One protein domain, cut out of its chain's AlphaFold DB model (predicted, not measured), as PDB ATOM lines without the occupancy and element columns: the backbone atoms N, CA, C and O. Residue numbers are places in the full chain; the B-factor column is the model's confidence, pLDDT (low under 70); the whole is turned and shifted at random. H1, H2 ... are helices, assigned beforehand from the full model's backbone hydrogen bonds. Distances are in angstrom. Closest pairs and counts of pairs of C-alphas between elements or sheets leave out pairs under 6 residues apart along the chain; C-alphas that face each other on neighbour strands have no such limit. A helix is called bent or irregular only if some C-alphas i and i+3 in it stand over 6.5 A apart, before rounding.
ATOM      1  N   GLY A  90     104.281 120.423 149.176       88.31
ATOM      2  CA  GLY A  90     103.148 120.916 148.408       88.31
ATOM      3  C   GLY A  90     101.984 119.929 148.313       88.31
ATOM      4  O   GLY A  90     101.996 118.827 148.866       88.31
ATOM      5  N   SER A  91     100.958 120.318 147.560       93.44
ATOM      6  CA  SER A  91      99.779 119.486 147.319       93.44
ATOM      7  C   SER A  91     100.100 118.324 146.374       93.44
ATOM      8  O   SER A  91     100.765 118.505 145.351       93.44
ATOM      9  N   LEU A  92      99.587 117.124 146.672       94.06
ATOM     10  CA  LEU A  92      99.771 115.949 145.807       94.06
ATOM     11  C   LEU A  92      99.159 116.147 144.410       94.06
ATOM     12  O   LEU A  92      99.673 115.614 143.430       94.06
ATOM     13  N   SER A  93      98.086 116.934 144.309       96.75
ATOM     14  CA  SER A  93      97.391 117.230 143.052       96.75
ATOM     15  C   SER A  93      98.190 118.121 142.101       96.75
ATOM     16  O   SER A  93      98.002 118.013 140.894       96.75
ATOM     17  N   ALA A  94      99.077 118.982 142.612       95.88
ATOM     18  CA  ALA A  94      99.893 119.870 141.780       95.88
ATOM     19  C   ALA A  94     101.194 119.212 141.284       95.88
ATOM     20  O   ALA A  94     101.776 119.675 140.304       95.88
ATOM     21  N   ILE A  95     101.625 118.100 141.898       95.69
ATOM     22  CA  ILE A  95     102.858 117.381 141.528       95.69
ATOM     23  C   ILE A  95     102.935 117.079 140.019       95.69
ATOM     24  O   ILE A  95     103.977 117.378 139.427       95.69
ATOM     25  N   PRO A  96     101.896 116.520 139.359       97.56
ATOM     26  CA  PRO A  96     101.981 116.195 137.936       97.56
ATOM     27  C   PRO A  96     102.179 117.435 137.061       97.56
ATOM     28  O   PRO A  96     103.004 117.415 136.151       97.56
ATOM     29  N   GLU A  97     101.467 118.526 137.347       97.50
ATOM     30  CA  GLU A  97     101.580 119.766 136.576       97.50
ATOM     31  C   GLU A  97     102.968 120.392 136.742       97.50
ATOM     32  O   GLU A  97     103.621 120.722 135.753       97.50
ATOM     33  N   THR A  98     103.461 120.502 137.976       96.94
ATOM     34  CA  THR A  98     104.785 121.068 138.264       96.94
ATOM     35  C   THR A  98     105.908 120.229 137.655       96.94
ATOM     36  O   THR A  98     106.853 120.778 137.087       96.94
ATOM     37  N   PHE A  99     105.781 118.899 137.702       97.00
ATOM     38  CA  PHE A  99     106.701 117.982 137.030       97.00
ATOM     39  C   PHE A  99     106.734 118.236 135.516       97.00
ATOM     40  O   PHE A  99     107.812 118.374 134.938       97.00
ATOM     41  N   LEU A 100     105.563 118.340 134.876       97.44
ATOM     42  CA  LEU A 100     105.460 118.569 133.434       97.44
ATOM     43  C   LEU A 100     105.984 119.945 133.022       97.44
ATOM     44  O   LEU A 100     106.673 120.031 132.008       97.44
ATOM     45  N   LYS A 101     105.725 120.998 133.808       97.25
ATOM     46  CA  LYS A 101     106.283 122.340 133.574       97.25
ATOM     47  C   LYS A 101     107.809 122.308 133.557       97.25
ATOM     48  O   LYS A 101     108.417 122.773 132.594       97.25
ATOM     49  N   GLN A 102     108.422 121.704 134.578       95.88
ATOM     50  CA  GLN A 102     109.879 121.611 134.683       95.88
ATOM     51  C   GLN A 102     110.483 120.740 133.567       95.88
ATOM     52  O   GLN A 102     111.502 121.112 132.979       95.88
ATOM     53  N   LEU A 103     109.848 119.611 133.240       96.31
ATOM     54  CA  LEU A 103     110.294 118.734 132.157       96.31
ATOM     55  C   LEU A 103     110.189 119.431 130.792       96.31
ATOM     56  O   LEU A 103     111.134 119.398 130.005       96.31
ATOM     57  N   PHE A 104     109.068 120.105 130.520       96.06
ATOM     58  CA  PHE A 104     108.852 120.862 129.286       96.06
ATOM     59  C   PHE A 104     109.875 121.981 129.120       96.06
ATOM     60  O   PHE A 104     110.418 122.149 128.031       96.06
ATOM     61  N   ALA A 105     110.192 122.697 130.200       94.06
ATOM     62  CA  ALA A 105     111.160 123.787 130.176       94.06
ATOM     63  C   ALA A 105     112.602 123.328 129.850       94.06
ATOM     64  O   ALA A 105     113.449 124.144 129.501       94.06
ATOM     65  N   THR A 106     112.884 122.019 129.896       93.81
ATOM     66  CA  THR A 106     114.161 121.445 129.430       93.81
ATOM     67  C   THR A 106     114.257 121.389 127.901       93.81
ATOM     68  O   THR A 106     115.354 121.364 127.339       93.81
ATOM     69  N   LEU A 107     113.124 121.350 127.193       92.12
ATOM     70  CA  LEU A 107     113.128 121.232 125.738       92.12
ATOM     71  C   LEU A 107     113.687 122.515 125.095       92.12
ATOM     72  O   LEU A 107     113.285 123.617 125.482       92.12
ATOM     73  N   PRO A 108     114.570 122.409 124.083       87.50
ATOM     74  CA  PRO A 108     115.050 123.564 123.337       87.50
ATOM     75  C   PRO A 108     113.886 124.376 122.762       87.50
ATOM     76  O   PRO A 108     112.978 123.821 122.147       87.50
ATOM     77  N   GLY A 109     113.907 125.695 122.965       86.56
ATOM     78  CA  GLY A 109     112.859 126.598 122.482       86.56
ATOM     79  C   GLY A 109     111.547 126.570 123.279       86.56
ATOM     80  O   GLY A 109     110.633 127.318 122.940       86.56
ATOM     81  N   SER A 110     111.436 125.775 124.349       91.25
ATOM     82  CA  SER A 110     110.245 125.737 125.217       91.25
ATOM     83  C   SER A 110     109.886 127.107 125.795       91.25
ATOM     84  O   SER A 110     108.719 127.500 125.738       91.25
ATOM     85  N   PHE A 111     110.888 127.860 126.269       88.94
ATOM     86  CA  PHE A 111     110.736 129.247 126.714       88.94
ATOM     87  C   PHE A 111     110.072 130.104 125.634       88.94
ATOM     88  O   PHE A 111     109.032 130.707 125.881       88.94
ATOM     89  N   TYR A 112     110.620 130.084 124.414       88.38
ATOM     90  CA  TYR A 112     110.083 130.844 123.289       88.38
ATOM     91  C   TYR A 112     108.623 130.484 123.000       88.38
ATOM     92  O   TYR A 112     107.781 131.363 122.865       88.38
ATOM     93  N   LEU A 113     108.305 129.188 122.936       89.12
ATOM     94  CA  LEU A 113     106.969 128.708 122.573       89.12
ATOM     95  C   LEU A 113     105.874 129.092 123.576       89.12
ATOM     96  O   LEU A 113     104.707 129.144 123.191       89.12
ATOM     97  N   SER A 114     106.230 129.339 124.836       91.00
ATOM     98  CA  SER A 114     105.267 129.531 125.925       91.00
ATOM     99  C   SER A 114     105.255 130.958 126.468       91.00
ATOM    100  O   SER A 114     104.205 131.599 126.444       91.00
ATOM    101  N   ALA A 115     106.403 131.472 126.908       85.62
ATOM    102  CA  ALA A 115     106.532 132.802 127.499       85.62
ATOM    103  C   ALA A 115     107.129 133.819 126.514       85.62
ATOM    104  O   ALA A 115     106.579 134.900 126.310       85.62
ATOM    105  N   GLY A 116     108.203 133.434 125.823       82.81
ATOM    106  CA  GLY A 116     109.026 134.350 125.036       82.81
ATOM    107  C   GLY A 116     108.407 134.829 123.720       82.81
ATOM    108  O   GLY A 116     108.841 135.843 123.192       82.81
ATOM    109  N   LYS A 117     107.383 134.169 123.161       82.00
ATOM    110  CA  LYS A 117     106.839 134.525 121.832       82.00
ATOM    111  C   LYS A 117     106.328 135.967 121.744       82.00
ATOM    112  O   LYS A 117     106.361 136.560 120.669       82.00
ATOM    113  N   LYS A 118     105.795 136.501 122.846       82.62
ATOM    114  CA  LYS A 118     105.297 137.884 122.906       82.62
ATOM    115  C   LYS A 118     106.423 138.899 123.087       82.62
ATOM    116  O   LYS A 118     106.275 140.030 122.648       82.62
ATOM    117  N   GLU A 119     107.506 138.483 123.730       81.44
ATOM    118  CA  GLU A 119     108.680 139.312 124.010       81.44
ATOM    119  C   GLU A 119     109.647 139.344 122.821       81.44
ATOM    120  O   GLU A 119     110.349 140.327 122.625       81.44
ATOM    121  N   TYR A 120     109.652 138.286 122.004       81.81
ATOM    122  CA  TYR A 120     110.606 138.087 120.920       81.81
ATOM    123  C   TYR A 120     109.888 137.732 119.618       81.81
ATOM    124  O   TYR A 120     109.486 136.583 119.386       81.81
ATOM    125  N   LEU A 121     109.737 138.695 118.708       86.38
ATOM    126  CA  LEU A 121     109.164 138.385 117.403       86.38
ATOM    127  C   LEU A 121     110.188 137.598 116.562       86.38
ATOM    128  O   LEU A 121     111.381 137.904 116.601       86.38
ATOM    129  N   PRO A 122     109.769 136.591 115.763       85.06
ATOM    130  CA  PRO A 122     110.712 135.761 115.012       85.06
ATOM    131  C   PRO A 122     111.669 136.584 114.147       85.06
ATOM    132  O   PRO A 122     112.863 136.316 114.120       85.06
ATOM    133  N   HIS A 123     111.156 137.610 113.466       86.81
ATOM    134  CA  HIS A 123     111.954 138.447 112.573       86.81
ATOM    135  C   HIS A 123     113.036 139.250 113.315       86.81
ATOM    136  O   HIS A 123     114.122 139.432 112.770       86.81
ATOM    137  N   GLU A 124     112.782 139.668 114.557       86.00
ATOM    138  CA  GLU A 124     113.761 140.359 115.405       86.00
ATOM    139  C   GLU A 124     114.862 139.396 115.847       86.00
ATOM    140  O   GLU A 124     116.042 139.719 115.741       86.00
ATOM    141  N   LEU A 125     114.495 138.172 116.247       83.62
ATOM    142  CA  LEU A 125     115.463 137.122 116.580       83.62
ATOM    143  C   LEU A 125     116.327 136.737 115.378       83.62
ATOM    144  O   LEU A 125     117.540 136.594 115.513       83.62
ATOM    145  N   PHE A 126     115.720 136.587 114.198       86.12
ATOM    146  CA  PHE A 126     116.455 136.320 112.964       86.12
ATOM    147  C   PHE A 126     117.379 137.480 112.603       86.12
ATOM    148  O   PHE A 126     118.531 137.241 112.254       86.12
ATOM    149  N   SER A 127     116.909 138.723 112.729       87.88
ATOM    150  CA  SER A 127     117.730 139.910 112.497       87.88
ATOM    151  C   SER A 127     118.929 139.943 113.449       87.88
ATOM    152  O   SER A 127     120.068 140.018 112.988       87.88
ATOM    153  N   ALA A 128     118.704 139.757 114.752       86.06
ATOM    154  CA  ALA A 128     119.752 139.726 115.768       86.06
ATOM    155  C   ALA A 128     120.749 138.570 115.568       86.06
ATOM    156  O   ALA A 128     121.959 138.758 115.688       86.06
ATOM    157  N   ALA A 129     120.272 137.375 115.213       86.69
ATOM    158  CA  ALA A 129     121.150 136.245 114.926       86.69
ATOM    159  C   ALA A 129     121.952 136.469 113.635       86.69
ATOM    160  O   ALA A 129     123.131 136.133 113.581       86.69
ATOM    161  N   SER A 130     121.341 137.079 112.612       87.56
ATOM    162  CA  SER A 130     121.989 137.336 111.322       87.56
ATOM    163  C   SER A 130     123.141 138.339 111.414       87.56
ATOM    164  O   SER A 130     124.113 138.208 110.671       87.56
ATOM    165  N   THR A 131     123.074 139.290 112.346       89.69
ATOM    166  CA  THR A 131     124.131 140.283 112.593       89.69
ATOM    167  C   THR A 131     125.170 139.810 113.615       89.69
ATOM    168  O   THR A 131     126.263 140.370 113.690       89.69
ATOM    169  N   SER A 132     124.879 138.749 114.373       90.38
ATOM    170  CA  SER A 132     125.768 138.214 115.404       90.38
ATOM    171  C   SER A 132     126.803 137.243 114.831       90.38
ATOM    172  O   SER A 132     126.521 136.076 114.553       90.38
ATOM    173  N   GLN A 133     128.055 137.696 114.729       92.50
ATOM    174  CA  GLN A 133     129.187 136.847 114.327       92.50
ATOM    175  C   GLN A 133     129.355 135.625 115.245       92.50
ATOM    176  O   GLN A 133     129.694 134.539 114.777       92.50
ATOM    177  N   LEU A 134     129.077 135.783 116.544       89.69
ATOM    178  CA  LEU A 134     129.128 134.687 117.512       89.69
ATOM    179  C   LEU A 134     128.046 133.640 117.243       89.69
ATOM    180  O   LEU A 134     128.342 132.450 117.303       89.69
ATOM    181  N   ALA A 135     126.822 134.055 116.903       89.50
ATOM    182  CA  ALA A 135     125.740 133.125 116.581       89.50
ATOM    183  C   ALA A 135     126.097 132.264 115.355       89.50
ATOM    184  O   ALA A 135     125.960 131.039 115.395       89.50
ATOM    185  N   TRP A 136     126.653 132.881 114.306       91.25
ATOM    186  CA  TRP A 136     127.174 132.160 113.141       91.25
ATOM    187  C   TRP A 136     128.355 131.249 113.490       91.25
ATOM    188  O   TRP A 136     128.398 130.104 113.041       91.25
ATOM    189  N   GLY A 137     129.289 131.717 114.323       92.44
ATOM    190  CA  GLY A 137     130.409 130.912 114.809       92.44
ATOM    191  C   GLY A 137     129.950 129.660 115.559       92.44
ATOM    192  O   GLY A 137     130.431 128.562 115.278       92.44
ATOM    193  N   VAL A 138     128.961 129.796 116.450       89.62
ATOM    194  CA  VAL A 138     128.342 128.679 117.181       89.62
ATOM    195  C   VAL A 138     127.639 127.716 116.221       89.62
ATOM    196  O   VAL A 138     127.834 126.505 116.335       89.62
ATOM    197  N   MET A 139     126.875 128.226 115.247       92.50
ATOM    198  CA  MET A 139     126.216 127.401 114.226       92.50
ATOM    199  C   MET A 139     127.225 126.559 113.440       92.50
ATOM    200  O   MET A 139     127.033 125.351 113.279       92.50
ATOM    201  N   LEU A 140     128.288 127.193 112.936       93.19
ATOM    202  CA  LEU A 140     129.313 126.538 112.127       93.19
ATOM    203  C   LEU A 140     130.088 125.506 112.946       93.19
ATOM    204  O   LEU A 140     130.271 124.384 112.482       93.19
ATOM    205  N   LEU A 141     130.484 125.854 114.174       91.31
ATOM    206  CA  LEU A 141     131.190 124.947 115.075       91.31
ATOM    207  C   LEU A 141     130.337 123.721 115.413       91.31
ATOM    208  O   LEU A 141     130.807 122.591 115.281       91.31
ATOM    209  N   TRP A 142     129.074 123.928 115.800       90.69
ATOM    210  CA  TRP A 142     128.159 122.827 116.089       90.69
ATOM    211  C   TRP A 142     127.951 121.941 114.859       90.69
ATOM    212  O   TRP A 142     128.047 120.719 114.957       90.69
ATOM    213  N   SER A 143     127.740 122.551 113.687       90.12
ATOM    214  CA  SER A 143     127.531 121.819 112.435       90.12
ATOM    215  C   SER A 143     128.757 120.996 112.049       90.12
ATOM    216  O   SER A 143     128.621 119.838 111.659       90.12
ATOM    217  N   ALA A 144     129.962 121.554 112.201       90.69
ATOM    218  CA  ALA A 144     131.211 120.848 111.946       90.69
ATOM    219  C   ALA A 144     131.375 119.643 112.883       90.69
ATOM    220  O   ALA A 144     131.634 118.539 112.409       90.69
ATOM    221  N   ILE A 145     131.155 119.829 114.191       88.75
ATOM    222  CA  ILE A 145     131.215 118.741 115.179       88.75
ATOM    223  C   ILE A 145     130.192 117.653 114.833       88.75
ATOM    224  O   ILE A 145     130.549 116.479 114.779       88.75
ATOM    225  N   ALA A 146     128.944 118.030 114.547       86.38
ATOM    226  CA  ALA A 146     127.891 117.087 114.192       86.38
ATOM    227  C   ALA A 146     128.235 116.295 112.922       86.38
ATOM    228  O   ALA A 146     128.109 115.075 112.916       86.38
ATOM    229  N   ILE A 147     128.733 116.951 111.868       86.69
ATOM    230  CA  ILE A 147     129.151 116.280 110.627       86.69
ATOM    231  C   ILE A 147     130.321 115.326 110.882       86.69
ATOM    232  O   ILE A 147     130.303 114.208 110.370       86.69
ATOM    233  N   ILE A 148     131.325 115.736 111.665       87.00
ATOM    234  CA  ILE A 148     132.467 114.880 112.020       87.00
ATOM    235  C   ILE A 148     131.981 113.630 112.759       87.00
ATOM    236  O   ILE A 148     132.374 112.523 112.400       87.00
ATOM    237  N   VAL A 149     131.098 113.799 113.748       82.56
ATOM    238  CA  VAL A 149     130.530 112.689 114.526       82.56
ATOM    239  C   VAL A 149     129.699 111.763 113.638       82.56
ATOM    240  O   VAL A 149     129.898 110.556 113.681       82.56
ATOM    241  N   LEU A 150     128.819 112.309 112.794       82.62
ATOM    242  CA  LEU A 150     127.950 111.532 111.901       82.62
ATOM    243  C   LEU A 150     128.717 110.771 110.809       82.62
ATOM    244  O   LEU A 150     128.233 109.754 110.322       82.62
ATOM    245  N   ARG A 151     129.886 111.270 110.393       83.19
ATOM    246  CA  ARG A 151     130.753 110.607 109.404       83.19
ATOM    247  C   ARG A 151     131.690 109.576 110.020       83.19
ATOM    248  O   ARG A 151     132.317 108.826 109.275       83.19
ATOM    249  N   HIS A 152     131.840 109.564 111.339       81.25
ATOM    250  CA  HIS A 152     132.748 108.639 111.992       81.25
ATOM    251  C   HIS A 152     132.175 107.219 111.943       81.25
ATOM    252  O   HIS A 152     131.086 106.957 112.449       81.25
ATOM    253  N   GLU A 153     132.907 106.285 111.332       68.62
ATOM    254  CA  GLU A 153     132.481 104.889 111.278       68.62
ATOM    255  C   GLU A 153     132.483 104.272 112.682       68.62
ATOM    256  O   GLU A 153     133.517 104.125 113.340       68.62
ATOM    257  N   HIS A 154     131.298 103.887 113.152       65.50
ATOM    258  CA  HIS A 154     131.135 103.242 114.448       65.50
ATOM    259  C   HIS A 154     131.629 101.792 114.387       65.50
ATOM    260  O   HIS A 154     130.895 100.874 114.030       65.50
ATOM    261  N   THR A 155     132.883 101.570 114.778       56.34
ATOM    262  CA  THR A 155     133.517 100.238 114.790       56.34
ATOM    263  C   THR A 155     133.001  99.310 115.897       56.34
ATOM    264  O   THR A 155     133.206  98.098 115.831       56.34
ATOM    265  N   LYS A 156     132.315  99.839 116.922       62.12
ATOM    266  CA  LYS A 156     131.708  99.053 118.009       62.12
ATOM    267  C   LYS A 156     130.376  99.657 118.435       62.12
ATOM    268  O   LYS A 156     130.297 100.861 118.658       62.12
ATOM    269  N   GLN A 157     129.355  98.817 118.612       58.94
ATOM    270  CA  GLN A 157     128.091  99.244 119.212       58.94
ATOM    271  C   GLN A 157     128.292  99.455 120.723       58.94
ATOM    272  O   GLN A 157     128.583  98.489 121.436       58.94
ATOM    273  N   PRO A 158     128.161 100.687 121.249       64.31
ATOM    274  CA  PRO A 158     128.163 100.893 122.688       64.31
ATOM    275  C   PRO A 158     126.902 100.273 123.307       64.31
ATOM    276  O   PRO A 158     125.851 100.180 122.671       64.31
ATOM    277  N   ARG A 159     126.979  99.861 124.578       71.00
ATOM    278  CA  ARG A 159     125.808  99.401 125.345       71.00
ATOM    279  C   ARG A 159     124.857 100.578 125.593       71.00
ATOM    280  O   ARG A 159     124.945 101.228 126.632       71.00
ATOM    281  N   ILE A 160     123.951 100.833 124.650       77.12
ATOM    282  CA  ILE A 160     123.056 102.006 124.617       77.12
ATOM    283  C   ILE A 160     122.150 102.135 125.852       77.12
ATOM    284  O   ILE A 160     121.782 103.239 126.246       77.12
ATOM    285  N   LEU A 161     121.857 101.015 126.520       80.50
ATOM    286  CA  LEU A 161     121.040 100.979 127.734       80.50
ATOM    287  C   LEU A 161     121.636 101.810 128.879       80.50
ATOM    288  O   LEU A 161     120.885 102.404 129.643       80.50
ATOM    289  N   MET A 162     122.969 101.886 128.993       77.31
ATOM    290  CA  MET A 162     123.616 102.628 130.083       77.31
ATOM    291  C   MET A 162     123.491 104.151 129.909       77.31
ATOM    292  O   MET A 162     123.034 104.801 130.849       77.31
ATOM    293  N   PRO A 163     123.805 104.736 128.733       77.25
ATOM    294  CA  PRO A 163     123.483 106.130 128.444       77.25
ATOM    295  C   PRO A 163     121.995 106.451 128.576       77.25
ATOM    296  O   PRO A 163     121.672 107.471 129.165       77.25
ATOM    297  N   ILE A 164     121.090 105.586 128.099       86.62
ATOM    298  CA  ILE A 164     119.638 105.813 128.226       86.62
ATOM    299  C   ILE A 164     119.216 105.854 129.699       86.62
ATOM    300  O   ILE A 164     118.464 106.738 130.099       86.62
ATOM    301  N   PHE A 165     119.725 104.936 130.524       87.00
ATOM    302  CA  PHE A 165     119.454 104.944 131.958       87.00
ATOM    303  C   PHE A 165     119.992 106.217 132.629       87.00
ATOM    304  O   PHE A 165     119.262 106.877 133.369       87.00
ATOM    305  N   ALA A 166     121.240 106.600 132.329       83.75
ATOM    306  CA  ALA A 166     121.842 107.846 132.809       83.75
ATOM    307  C   ALA A 166     120.982 109.059 132.438       83.75
ATOM    308  O   ALA A 166     120.711 109.930 133.264       83.75
ATOM    309  N   ALA A 167     120.535 109.076 131.187       90.12
ATOM    310  CA  ALA A 167     119.730 110.128 130.618       90.12
ATOM    311  C   ALA A 167     118.366 110.232 131.303       90.12
ATOM    312  O   ALA A 167     117.970 111.322 131.702       90.12
ATOM    313  N   GLY A 168     117.694 109.098 131.526       91.94
ATOM    314  CA  GLY A 168     116.434 109.033 132.264       91.94
ATOM    315  C   GLY A 168     116.574 109.521 133.707       91.94
ATOM    316  O   GLY A 168     115.739 110.290 134.170       91.94
ATOM    317  N   MET A 169     117.654 109.157 134.403       89.12
ATOM    318  CA  MET A 169     117.906 109.656 135.760       89.12
ATOM    319  C   MET A 169     118.115 111.173 135.790       89.12
ATOM    320  O   MET A 169     117.502 111.857 136.603       89.12
ATOM    321  N   LEU A 170     118.937 111.709 134.886       90.62
ATOM    322  CA  LEU A 170     119.208 113.148 134.803       90.62
ATOM    323  C   LEU A 170     117.992 113.963 134.345       90.62
ATOM    324  O   LEU A 170     117.841 115.110 134.755       90.62
ATOM    325  N   LEU A 171     117.131 113.380 133.510       93.19
ATOM    326  CA  LEU A 171     115.959 114.050 132.957       93.19
ATOM    327  C   LEU A 171     114.742 113.987 133.890       93.19
ATOM    328  O   LEU A 171     113.996 114.954 133.968       93.19
ATOM    329  N   LEU A 172     114.529 112.872 134.596       92.88
ATOM    330  CA  LEU A 172     113.280 112.617 135.327       92.88
ATOM    331  C   LEU A 172     113.399 112.800 136.842       92.88
ATOM    332  O   LEU A 172     112.424 113.191 137.475       92.88
ATOM    333  N   VAL A 173     114.564 112.552 137.451       88.94
ATOM    334  CA  VAL A 173     114.706 112.681 138.914       88.94
ATOM    335  C   VAL A 173     114.637 114.141 139.378       88.94
ATOM    336  O   VAL A 173     113.885 114.416 140.315       88.94
ATOM    337  N   PRO A 174     115.340 115.106 138.747       88.75
ATOM    338  CA  PRO A 174     115.249 116.501 139.167       88.75
ATOM    339  C   PRO A 174     113.824 117.087 139.183       88.75
ATOM    340  O   PRO A 174     113.463 117.685 140.198       88.75
ATOM    341  N   PRO A 175     112.978 116.909 138.145       91.75
ATOM    342  CA  PRO A 175     111.615 117.432 138.181       91.75
ATOM    343  C   PRO A 175     110.732 116.748 139.233       91.75
ATOM    344  O   PRO A 175     109.834 117.407 139.745       91.75
ATOM    345  N   VAL A 176     110.997 115.488 139.619       90.38
ATOM    346  CA  VAL A 176     110.300 114.835 140.750       90.38
ATOM    347  C   VAL A 176     110.626 115.519 142.076       90.38
ATOM    348  O   VAL A 176     109.733 115.767 142.876       90.38
ATOM    349  N   LEU A 177     111.898 115.840 142.327       86.62
ATOM    350  CA  LEU A 177     112.292 116.503 143.575       86.62
ATOM    351  C   LEU A 177     111.715 117.920 143.668       86.62
ATOM    352  O   LEU A 177     111.273 118.346 144.733       86.62
ATOM    353  N   ILE A 178     111.691 118.631 142.540       90.00
ATOM    354  CA  ILE A 178     111.145 119.985 142.447       90.00
ATOM    355  C   ILE A 178     109.623 119.993 142.625       90.00
ATOM    356  O   ILE A 178     109.107 120.836 143.352       90.00
ATOM    357  N   SER A 179     108.897 119.044 142.030       93.31
ATOM    358  CA  SER A 179     107.430 119.055 142.040       93.31
ATOM    359  C   SER A 179     106.789 118.811 143.409       93.31
ATOM    360  O   SER A 179     105.620 119.148 143.596       93.31
ATOM    361  N   ILE A 180     107.537 118.273 144.377       90.50
ATOM    362  CA  ILE A 180     107.068 118.022 145.749       90.50
ATOM    363  C   ILE A 180     107.077 119.301 146.610       90.50
ATOM    364  O   ILE A 180     106.346 119.379 147.591       90.50
ATOM    365  N   SER A 181     107.885 120.306 146.270       89.12
ATOM    366  CA  SER A 181     108.024 121.545 147.053       89.12
ATOM    367  C   SER A 181     106.858 122.501 146.811       89.12
ATOM    368  O   SER A 181     106.602 122.859 145.660       89.12
ATOM    369  N   ALA A 182     106.203 122.983 147.875       90.44
ATOM    370  CA  ALA A 182     105.089 123.931 147.759       90.44
ATOM    371  C   ALA A 182     105.492 125.205 146.994       90.44
ATOM    372  O   ALA A 182     104.780 125.632 146.088       90.44
ATOM    373  N   LYS A 183     106.691 125.735 147.271       90.88
ATOM    374  CA  LYS A 183     107.275 126.871 146.540       90.88
ATOM    375  C   LYS A 183     107.288 126.660 145.028       90.88
ATOM    376  O   LYS A 183     106.862 127.516 144.269       90.88
ATOM    377  N   TYR A 184     107.786 125.520 144.558       92.81
ATOM    378  CA  TYR A 184     107.914 125.311 143.114       92.81
ATOM    379  C   TYR A 184     106.575 124.993 142.451       92.81
ATOM    380  O   TYR A 184     106.435 125.208 141.250       92.81
ATOM    381  N   GLN A 185     105.581 124.536 143.214       94.81
ATOM    382  CA  GLN A 185     104.220 124.393 142.709       94.81
ATOM    383  C   GLN A 185     103.575 125.748 142.383       94.81
ATOM    384  O   GLN A 185     102.886 125.836 141.367       94.81
ATOM    385  N   SER A 186     103.829 126.794 143.183       92.81
ATOM    386  CA  SER A 186     103.349 128.159 142.913       92.81
ATOM    387  C   SER A 186     104.215 128.923 141.912       92.81
ATOM    388  O   SER A 186     103.684 129.675 141.097       92.81
ATOM    389  N   ASP A 187     105.535 128.731 141.964       91.75
ATOM    390  CA  ASP A 187     106.484 129.585 141.243       91.75
ATOM    391  C   ASP A 187     106.708 129.134 139.792       91.75
ATOM    392  O   ASP A 187     106.999 129.956 138.920       91.75
ATOM    393  N   LEU A 188     106.601 127.828 139.502       93.88
ATOM    394  CA  LEU A 188     106.864 127.328 138.153       93.88
ATOM    395  C   LEU A 188     105.732 127.672 137.185       93.88
ATOM    396  O   LEU A 188     104.561 127.312 137.360       93.88
ATOM    397  N   THR A 189     106.133 128.279 136.077       94.19
ATOM    398  CA  THR A 189     105.292 128.598 134.924       94.19
ATOM    399  C   THR A 189     105.849 127.916 133.675       94.19
ATOM    400  O   THR A 189     107.008 127.507 133.625       94.19
ATOM    401  N   TRP A 190     105.010 127.725 132.656       94.50
ATOM    402  CA  TRP A 190     105.435 127.074 131.416       94.50
ATOM    403  C   TRP A 190     106.545 127.876 130.728       94.50
ATOM    404  O   TRP A 190     106.417 129.084 130.553       94.50
ATOM    405  N   GLY A 191     107.625 127.190 130.343       88.88
ATOM    406  CA  GLY A 191     108.781 127.798 129.674       88.88
ATOM    407  C   GLY A 191     109.861 128.332 130.602       88.88
ATOM    408  O   GLY A 191     110.986 128.521 130.148       88.88
ATOM    409  N   TYR A 192     109.556 128.519 131.885       90.12
ATOM    410  CA  TYR A 192     110.546 128.845 132.900       90.12
ATOM    411  C   TYR A 192     110.925 127.581 133.657       90.12
ATOM    412  O   TYR A 192     110.075 126.794 134.071       90.12
ATOM    413  N   ALA A 193     112.224 127.380 133.830       91.31
ATOM    414  CA  ALA A 193     112.757 126.229 134.531       91.31
ATOM    415  C   ALA A 193     113.502 126.688 135.776       91.31
ATOM    416  O   ALA A 193     114.175 127.721 135.762       91.31
ATOM    417  N   HIS A 194     113.456 125.884 136.833       91.31
ATOM    418  CA  HIS A 194     114.358 126.095 137.950       91.31
ATOM    419  C   HIS A 194     115.745 125.488 137.686       91.31
ATOM    420  O   HIS A 194     115.913 124.686 136.764       91.31
ATOM    421  N   ILE A 195     116.733 125.844 138.517       88.94
ATOM    422  CA  ILE A 195     118.163 125.508 138.374       88.94
ATOM    423  C   ILE A 195     118.426 124.037 137.993       88.94
ATOM    424  O   ILE A 195     119.289 123.798 137.144       88.94
ATOM    425  N   PRO A 196     117.693 123.025 138.507       88.62
ATOM    426  CA  PRO A 196     117.946 121.639 138.112       88.62
ATOM    427  C   PRO A 196     117.694 121.327 136.628       88.62
ATOM    428  O   PRO A 196     117.993 120.218 136.181       88.62
ATOM    429  N   VAL A 197     117.172 122.275 135.839       91.75
ATOM    430  CA  VAL A 197     117.118 122.192 134.372       91.75
ATOM    431  C   VAL A 197     118.489 121.923 133.762       91.75
ATOM    432  O   VAL A 197     118.580 121.177 132.796       91.75
ATOM    433  N   TYR A 198     119.578 122.427 134.354       88.62
ATOM    434  CA  TYR A 198     120.922 122.186 133.826       88.62
ATOM    435  C   TYR A 198     121.271 120.690 133.795       88.62
ATOM    436  O   TYR A 198     121.949 120.235 132.877       88.62
ATOM    437  N   TYR A 199     120.749 119.897 134.734       87.75
ATOM    438  CA  TYR A 199     120.893 118.436 134.724       87.75
ATOM    439  C   TYR A 199     120.013 117.758 133.706       87.75
ATOM    440  O   TYR A 199     120.458 116.851 133.003       87.75
ATOM    441  N   GLN A 200     118.795 118.254 133.581       92.69
ATOM    442  CA  GLN A 200     117.860 117.767 132.590       92.69
ATOM    443  C   GLN A 200     118.396 118.019 131.176       92.69
ATOM    444  O   GLN A 200     118.273 117.137 130.333       92.69
ATOM    445  N   CYS A 201     119.107 119.127 130.935       91.12
ATOM    446  CA  CYS A 201     119.811 119.389 129.679       91.12
ATOM    447  C   CYS A 201     120.869 118.317 129.366       91.12
ATOM    448  O   CYS A 201     120.949 117.872 128.224       91.12
ATOM    449  N   PHE A 202     121.642 117.847 130.355       89.12
ATOM    450  CA  PHE A 202     122.567 116.720 130.151       89.12
ATOM    451  C   PHE A 202     121.824 115.415 129.851       89.12
ATOM    452  O   PHE A 202     122.224 114.672 128.954       89.12
ATOM    453  N   GLY A 203     120.731 115.144 130.570       91.88
ATOM    454  CA  GLY A 203     119.890 113.978 130.308       91.88
ATOM    455  C   GLY A 203     119.311 113.998 128.893       91.88
ATOM    456  O   GLY A 203     119.465 113.043 128.135       91.88
ATOM    457  N   LEU A 204     118.733 115.126 128.487       93.12
ATOM    458  CA  LEU A 204     118.216 115.328 127.142       93.12
ATOM    459  C   LEU A 204     119.324 115.202 126.089       93.12
ATOM    460  O   LEU A 204     119.118 114.536 125.080       93.12
ATOM    461  N   ALA A 205     120.510 115.764 126.334       88.81
ATOM    462  CA  ALA A 205     121.646 115.637 125.427       88.81
ATOM    463  C   ALA A 205     122.066 114.172 125.224       88.81
ATOM    464  O   ALA A 205     122.328 113.773 124.093       88.81
ATOM    465  N   PHE A 206     122.077 113.346 126.276       87.44
ATOM    466  CA  PHE A 206     122.354 111.911 126.145       87.44
ATOM    467  C   PHE A 206     121.265 111.161 125.372       87.44
ATOM    468  O   PHE A 206     121.603 110.316 124.541       87.44
ATOM    469  N   LEU A 207     119.981 111.476 125.590       90.00
ATOM    470  CA  LEU A 207     118.893 110.896 124.791       90.00
ATOM    471  C   LEU A 207     119.005 111.292 123.319       90.00
ATOM    472  O   LEU A 207     118.917 110.430 122.447       90.00
ATOM    473  N   LEU A 208     119.234 112.577 123.039       86.06
ATOM    474  CA  LEU A 208     119.396 113.083 121.680       86.06
ATOM    475  C   LEU A 208     120.627 112.474 121.009       86.06
ATOM    476  O   LEU A 208     120.537 112.062 119.860       86.06
ATOM    477  N   ALA A 209     121.748 112.335 121.718       82.06
ATOM    478  CA  ALA A 209     122.939 111.675 121.193       82.06
ATOM    479  C   ALA A 209     122.675 110.200 120.853       82.06
ATOM    480  O   ALA A 209     123.070 109.737 119.785       82.06
ATOM    481  N   ALA A 210     121.968 109.468 121.720       82.50
ATOM    482  CA  ALA A 210     121.581 108.082 121.460       82.50
ATOM    483  C   ALA A 210     120.601 107.958 120.278       82.50
ATOM    484  O   ALA A 210     120.696 107.015 119.494       82.50
ATOM    485  N   ALA A 211     119.674 108.909 120.131       82.81
ATOM    486  CA  ALA A 211     118.766 108.975 118.989       82.81
ATOM    487  C   ALA A 211     119.522 109.283 117.688       82.81
ATOM    488  O   ALA A 211     119.300 108.621 116.679       82.81
ATOM    489  N   VAL A 212     120.458 110.237 117.719       79.12
ATOM    490  CA  VAL A 212     121.305 110.592 116.576       79.12
ATOM    491  C   VAL A 212     122.184 109.414 116.159       79.12
ATOM    492  O   VAL A 212     122.211 109.110 114.976       79.12
ATOM    493  N   ASP A 213     122.826 108.698 117.088       78.06
ATOM    494  CA  ASP A 213     123.617 107.489 116.778       78.06
ATOM    495  C   ASP A 213     122.778 106.403 116.083       78.06
ATOM    496  O   ASP A 213     123.257 105.729 115.172       78.06
ATOM    497  N   GLN A 214     121.506 106.245 116.462       78.44
ATOM    498  CA  GLN A 214     120.599 105.317 115.783       78.44
ATOM    499  C   GLN A 214     120.177 105.819 114.395       78.44
ATOM    500  O   GLN A 214     120.190 105.047 113.440       78.44
ATOM    501  N   LEU A 215     119.832 107.103 114.265       75.88
ATOM    502  CA  LEU A 215     119.396 107.717 113.003       75.88
ATOM    503  C   LEU A 215     120.535 107.881 111.986       75.88
ATOM    504  O   LEU A 215     120.298 107.864 110.779       75.88
ATOM    505  N   ALA A 216     121.771 108.005 112.467       74.62
ATOM    506  CA  ALA A 216     122.988 108.062 111.664       74.62
ATOM    507  C   ALA A 216     123.324 106.721 110.992       74.62
ATOM    508  O   ALA A 216     124.244 106.652 110.179       74.62
ATOM    509  N   ARG A 217     122.587 105.649 111.303       74.00
ATOM    510  CA  ARG A 217     122.772 104.325 110.707       74.00
ATOM    511  C   ARG A 217     121.749 104.111 109.590       74.00
ATOM    512  O   ARG A 217     120.544 104.244 109.782       74.00
ATOM    513  N   GLY A 218     122.228 103.731 108.407       71.94
ATOM    514  CA  GLY A 218     121.374 103.333 107.283       71.94
ATOM    515  C   GLY A 218     120.784 104.499 106.479       71.94
ATOM    516  O   GLY A 218     121.410 105.543 106.308       71.94
ATOM    517  N   ALA A 219     119.582 104.305 105.926       76.00
ATOM    518  CA  ALA A 219     118.988 105.218 104.940       76.00
ATOM    519  C   ALA A 219     118.706 106.636 105.482       76.00
ATOM    520  O   ALA A 219     118.720 107.598 104.713       76.00
ATOM    521  N   MET A 220     118.511 106.776 106.799       80.56
ATOM    522  CA  MET A 220     118.209 108.057 107.453       80.56
ATOM    523  C   MET A 220     119.448 108.917 107.727       80.56
ATOM    524  O   MET A 220     119.304 110.111 107.978       80.56
ATOM    525  N   ALA A 221     120.661 108.375 107.579       81.62
ATOM    526  CA  ALA A 221     121.902 109.113 107.816       81.62
ATOM    527  C   ALA A 221     122.037 110.342 106.903       81.62
ATOM    528  O   ALA A 221     122.460 111.414 107.333       81.62
ATOM    529  N   LYS A 222     121.617 110.210 105.635       83.88
ATOM    530  CA  LYS A 222     121.609 111.319 104.669       83.88
ATOM    531  C   LYS A 222     120.635 112.423 105.080       83.88
ATOM    532  O   LYS A 222     120.976 113.597 104.964       83.88
ATOM    533  N   LEU A 223     119.457 112.048 105.585       85.44
ATOM    534  CA  LEU A 223     118.462 112.994 106.088       85.44
ATOM    535  C   LEU A 223     118.975 113.699 107.350       85.44
ATOM    536  O   LEU A 223     118.928 114.922 107.421       85.44
ATOM    537  N   ALA A 224     119.547 112.950 108.298       84.38
ATOM    538  CA  ALA A 224     120.150 113.509 109.504       84.38
ATOM    539  C   ALA A 224     121.257 114.525 109.170       84.38
ATOM    540  O   ALA A 224     121.245 115.631 109.706       84.38
ATOM    541  N   MET A 225     122.156 114.199 108.230       84.56
ATOM    542  CA  MET A 225     123.182 115.135 107.751       84.56
ATOM    543  C   MET A 225     122.583 116.385 107.094       84.56
ATOM    544  O   MET A 225     123.078 117.484 107.333       84.56
ATOM    545  N   ALA A 226     121.519 116.243 106.298       86.56
ATOM    546  CA  ALA A 226     120.848 117.379 105.662       86.56
ATOM    547  C   ALA A 226     120.177 118.316 106.683       86.56
ATOM    548  O   ALA A 226     120.092 119.520 106.450       86.56
ATOM    549  N   CYS A 227     119.739 117.789 107.830       88.88
ATOM    550  CA  CYS A 227     119.123 118.573 108.899       88.88
ATOM    551  C   CYS A 227     120.129 119.296 109.809       88.88
ATOM    552  O   CYS A 227     119.715 120.193 110.543       88.88
ATOM    553  N   VAL A 228     121.427 118.960 109.771       88.88
ATOM    554  CA  VAL A 228     122.449 119.578 110.639       88.88
ATOM    555  C   VAL A 228     122.411 121.116 110.559       88.88
ATOM    556  O   VAL A 228     122.219 121.745 111.596       88.88
ATOM    557  N   PRO A 229     122.481 121.772 109.385       87.94
ATOM    558  CA  PRO A 229     122.479 123.236 109.341       87.94
ATOM    559  C   PRO A 229     121.221 123.867 109.958       87.94
ATOM    560  O   PRO A 229     121.309 124.916 110.589       87.94
ATOM    561  N   LEU A 230     120.060 123.212 109.833       89.31
ATOM    562  CA  LEU A 230     118.798 123.688 110.410       89.31
ATOM    563  C   LEU A 230     118.813 123.622 111.940       89.31
ATOM    564  O   LEU A 230     118.380 124.562 112.605       89.31
ATOM    565  N   VAL A 231     119.346 122.537 112.509       88.06
ATOM    566  CA  VAL A 231     119.518 122.417 113.965       88.06
ATOM    567  C   VAL A 231     120.557 123.421 114.464       88.06
ATOM    568  O   VAL A 231     120.325 124.084 115.472       88.06
ATOM    569  N   GLY A 232     121.658 123.599 113.728       87.62
ATOM    570  CA  GLY A 232     122.661 124.621 114.019       87.62
ATOM    571  C   GLY A 232     122.061 126.030 114.045       87.62
ATOM    572  O   GLY A 232     122.344 126.796 114.965       87.62
ATOM    573  N   LEU A 233     121.200 126.361 113.079       88.56
ATOM    574  CA  LEU A 233     120.474 127.632 113.047       88.56
ATOM    575  C   LEU A 233     119.554 127.778 114.266       88.56
ATOM    576  O   LEU A 233     119.543 128.826 114.905       88.56
ATOM    577  N   GLY A 234     118.834 126.716 114.643       88.62
ATOM    578  CA  GLY A 234     118.025 126.699 115.864       88.62
ATOM    579  C   GLY A 234     118.848 126.967 117.131       88.62
ATOM    580  O   GLY A 234     118.420 127.734 117.993       88.62
ATOM    581  N   ILE A 235     120.054 126.402 117.227       86.94
ATOM    582  CA  ILE A 235     120.989 126.657 118.334       86.94
ATOM    583  C   ILE A 235     121.458 128.113 118.331       86.94
ATOM    584  O   ILE A 235     121.481 128.736 119.388       86.94
ATOM    585  N   ALA A 236     121.788 128.673 117.168       88.06
ATOM    586  CA  ALA A 236     122.209 130.066 117.035       88.06
ATOM    587  C   ALA A 236     121.102 131.063 117.425       88.06
ATOM    588  O   ALA A 236     121.365 132.054 118.113       88.06
ATOM    589  N   LEU A 237     119.853 130.779 117.043       88.31
ATOM    590  CA  LEU A 237     118.685 131.561 117.452       88.31
ATOM    591  C   LEU A 237     118.453 131.459 118.963       88.31
ATOM    592  O   LEU A 237     118.281 132.477 119.630       88.31
ATOM    593  N   ASN A 238     118.517 130.245 119.518       86.56
ATOM    594  CA  ASN A 238     118.378 130.022 120.955       86.56
ATOM    595  C   ASN A 238     119.495 130.727 121.744       86.56
ATOM    596  O   ASN A 238     119.235 131.361 122.761       86.56
ATOM    597  N   TRP A 239     120.738 130.678 121.264       86.56
ATOM    598  CA  TRP A 239     121.861 131.407 121.857       86.56
ATOM    599  C   TRP A 239     121.606 132.916 121.881       86.56
ATOM    600  O   TRP A 239     121.713 133.538 122.934       86.56
ATOM    601  N   THR A 240     121.223 133.491 120.739       87.62
ATOM    602  CA  THR A 240     120.920 134.925 120.614       87.62
ATOM    603  C   THR A 240     119.815 135.347 121.582       87.62
ATOM    604  O   THR A 240     119.968 136.337 122.292       87.62
ATOM    605  N   MET A 241     118.740 134.559 121.668       86.00
ATOM    606  CA  MET A 241     117.644 134.802 122.606       86.00
ATOM    607  C   MET A 241     118.118 134.762 124.064       86.00
ATOM    608  O   MET A 241     117.811 135.671 124.826       86.00
ATOM    609  N   ASN A 242     118.912 133.756 124.450       84.94
ATOM    610  CA  ASN A 242     119.444 133.662 125.812       84.94
ATOM    611  C   ASN A 242     120.384 134.825 126.155       84.94
ATOM    612  O   ASN A 242     120.338 135.328 127.272       84.94
ATOM    613  N   MET A 243     121.216 135.274 125.210       86.69
ATOM    614  CA  MET A 243     122.082 136.440 125.412       86.69
ATOM    615  C   MET A 243     121.279 137.725 125.583       86.69
ATOM    616  O   MET A 243     121.579 138.508 126.479       86.69
ATOM    617  N   HIS A 244     120.232 137.920 124.780       84.81
ATOM    618  CA  HIS A 244     119.352 139.071 124.940       84.81
ATOM    619  C   HIS A 244     118.627 139.035 126.289       84.81
ATOM    620  O   HIS A 244     118.663 140.010 127.032       84.81
ATOM    621  N   GLN A 245     118.036 137.893 126.647       84.38
ATOM    622  CA  GLN A 245     117.362 137.725 127.931       84.38
ATOM    623  C   GLN A 245     118.319 137.974 129.102       84.38
ATOM    624  O   GLN A 245     117.948 138.648 130.060       84.38
ATOM    625  N   SER A 246     119.553 137.466 129.021       87.25
ATOM    626  CA  SER A 246     120.594 137.719 130.021       87.25
ATOM    627  C   SER A 246     120.912 139.207 130.134       87.25
ATOM    628  O   SER A 246     120.986 139.707 131.248       87.25
ATOM    629  N   ALA A 247     121.045 139.923 129.013       88.31
ATOM    630  CA  ALA A 247     121.309 141.361 129.017       88.31
ATOM    631  C   ALA A 247     120.153 142.165 129.637       88.31
ATOM    632  O   ALA A 247     120.388 143.086 130.413       88.31
ATOM    633  N   VAL A 248     118.900 141.783 129.360       86.69
ATOM    634  CA  VAL A 248     117.724 142.394 129.997       86.69
ATOM    635  C   VAL A 248     117.773 142.190 131.512       86.69
ATOM    636  O   VAL A 248     117.661 143.162 132.257       86.69
ATOM    637  N   TRP A 249     118.007 140.964 131.990       86.81
ATOM    638  CA  TRP A 249     118.126 140.705 133.432       86.81
ATOM    639  C   TRP A 249     119.335 141.414 134.056       86.81
ATOM    640  O   TRP A 249     119.218 141.961 135.153       86.81
ATOM    641  N   ASP A 250     120.471 141.477 133.364       90.94
ATOM    642  CA  ASP A 250     121.643 142.214 133.836       90.94
ATOM    643  C   ASP A 250     121.323 143.708 134.007       90.94
ATOM    644  O   ASP A 250     121.640 144.270 135.055       90.94
ATOM    645  N   SER A 251     120.601 144.322 133.064       89.12
ATOM    646  CA  SER A 251     120.206 145.738 133.149       89.12
ATOM    647  C   SER A 251     119.248 146.050 134.306       89.12
ATOM    648  O   SER A 251     119.249 147.160 134.840       89.12
ATOM    649  N   VAL A 252     118.447 145.070 134.738       87.12
ATOM    650  CA  VAL A 252     117.480 145.240 135.836       87.12
ATOM    651  C   VAL A 252     118.105 144.933 137.200       87.12
ATOM    652  O   VAL A 252     117.757 145.575 138.190       87.12
ATOM    653  N   PHE A 253     119.034 143.975 137.276       87.31
ATOM    654  CA  PHE A 253     119.573 143.488 138.552       87.31
ATOM    655  C   PHE A 253     121.055 143.785 138.729       87.31
ATOM    656  O   PHE A 253     121.447 144.388 139.729       87.31
ATOM    657  N   ARG A 254     121.890 143.353 137.783       90.31
ATOM    658  CA  ARG A 254     123.346 143.401 137.924       90.31
ATOM    659  C   ARG A 254     123.877 144.823 137.818       90.31
ATOM    660  O   ARG A 254     124.549 145.278 138.736       90.31
ATOM    661  N   GLU A 255     123.562 145.532 136.741       91.44
ATOM    662  CA  GLU A 255     124.082 146.884 136.510       91.44
ATOM    663  C   GLU A 255     123.634 147.862 137.608       91.44
ATOM    664  O   GLU A 255     124.477 148.593 138.141       91.44
ATOM    665  N   PRO A 256     122.355 147.865 138.048       89.06
ATOM    666  CA  PRO A 256     121.925 148.742 139.127       89.06
ATOM    667  C   PRO A 256     122.581 148.429 140.471       89.06
ATOM    668  O   PRO A 256     122.890 149.362 141.223       89.06
ATOM    669  N   ARG A 257     122.813 147.142 140.757       91.44
ATOM    670  CA  ARG A 257     123.536 146.676 141.942       91.44
ATOM    671  C   ARG A 257     125.001 147.092 141.897       91.44
ATOM    672  O   ARG A 257     125.484 147.656 142.871       91.44
ATOM    673  N   ASP A 258     125.695 146.845 140.791       94.00
ATOM    674  CA  ASP A 258     127.118 147.164 140.638       94.00
ATOM    675  C   ASP A 258     127.343 148.686 140.703       94.00
ATOM    676  O   ASP A 258     128.279 149.155 141.352       94.00
TER     677      ASP A 258
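AT A GLANCE: This is residues 90 to 258 of the 340 residues of an uncharacterized protein of Pseudomonas frederiksbergensis (UniProt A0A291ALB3). What does one see first? An open, U-like frame of helices: the side-by-side pair H5 and H7 makes one long side, H8b makes the other, across a gap from H7, and H8a joins the two sides at one end. H4 and H3 pack on H8b, H1 packs on H5 near the open end, and H2 lies in the gap. What is it made of? The printed part, all helix, has 169 residues with eight named helices, H1 to H8 in order; it is only just compact, close to loose, with a radius of gyration of the C-alphas of 18.5 A and spans of 50 by 43 by 28 A.

IN THESE COORDINATES: Where is the longest helix? H8, residues 218 to 258, was assigned as one helix by its hydrogen bonds but is bent, with C-alphas 226 and 229 7.1 A apart. Its arms are H8a, residues 218 to 226, and H8b, residues 229 to 258, 39.7 A long, ending at C-alpha 258 (127.118, 147.164, 140.638). Where are the others? H1, residues 95 to 105, begins at C-alpha 95 (102.858, 117.381, 141.528); H2 is residues 110 to 114, H3 122 to 131, H4 133 to 151, H5 161 to 179, H6 182 to 187 and H7 197 to 215.

HOW THE PARTS SIT: What touches H8b? H4 does, at a steep tilt of 41 degrees, the closest C-alphas being Met 139 and Gly 232, 4.5 A. H3 does, about perpendicular at 89 degrees, with Ala 129 and Thr 240 closest, C-alphas 5.8 A apart. What of the rest? H5 touches H7 at a shallow tilt of 30 degrees, opposite ways, closest C-alphas Ala 167 and Gly 203, 3.9 A; H7 and H8b are apart. H1 touches H5, closest C-alphas Ile 95 and Ser 179, 4.9 A, and only just touches H6, with 3 pairs of C-alphas within 8 A; H2 is near H8b. Do the backbones hold? Every O i to N i+4 pair is within hydrogen-bond range in H1, H2, H3, H4, H6 and H7, against 13 of 15 in H5, 3 of 5 in H8a and 24 of 26 in H8b.

THE WHOLE: How large is it? The two C-alphas farthest apart, Ala 219 and Arg 257, are 55.8 A apart. Is it whole and sure? The printed part has no cut and no long link; residues 153 to 158 have pLDDT under 70.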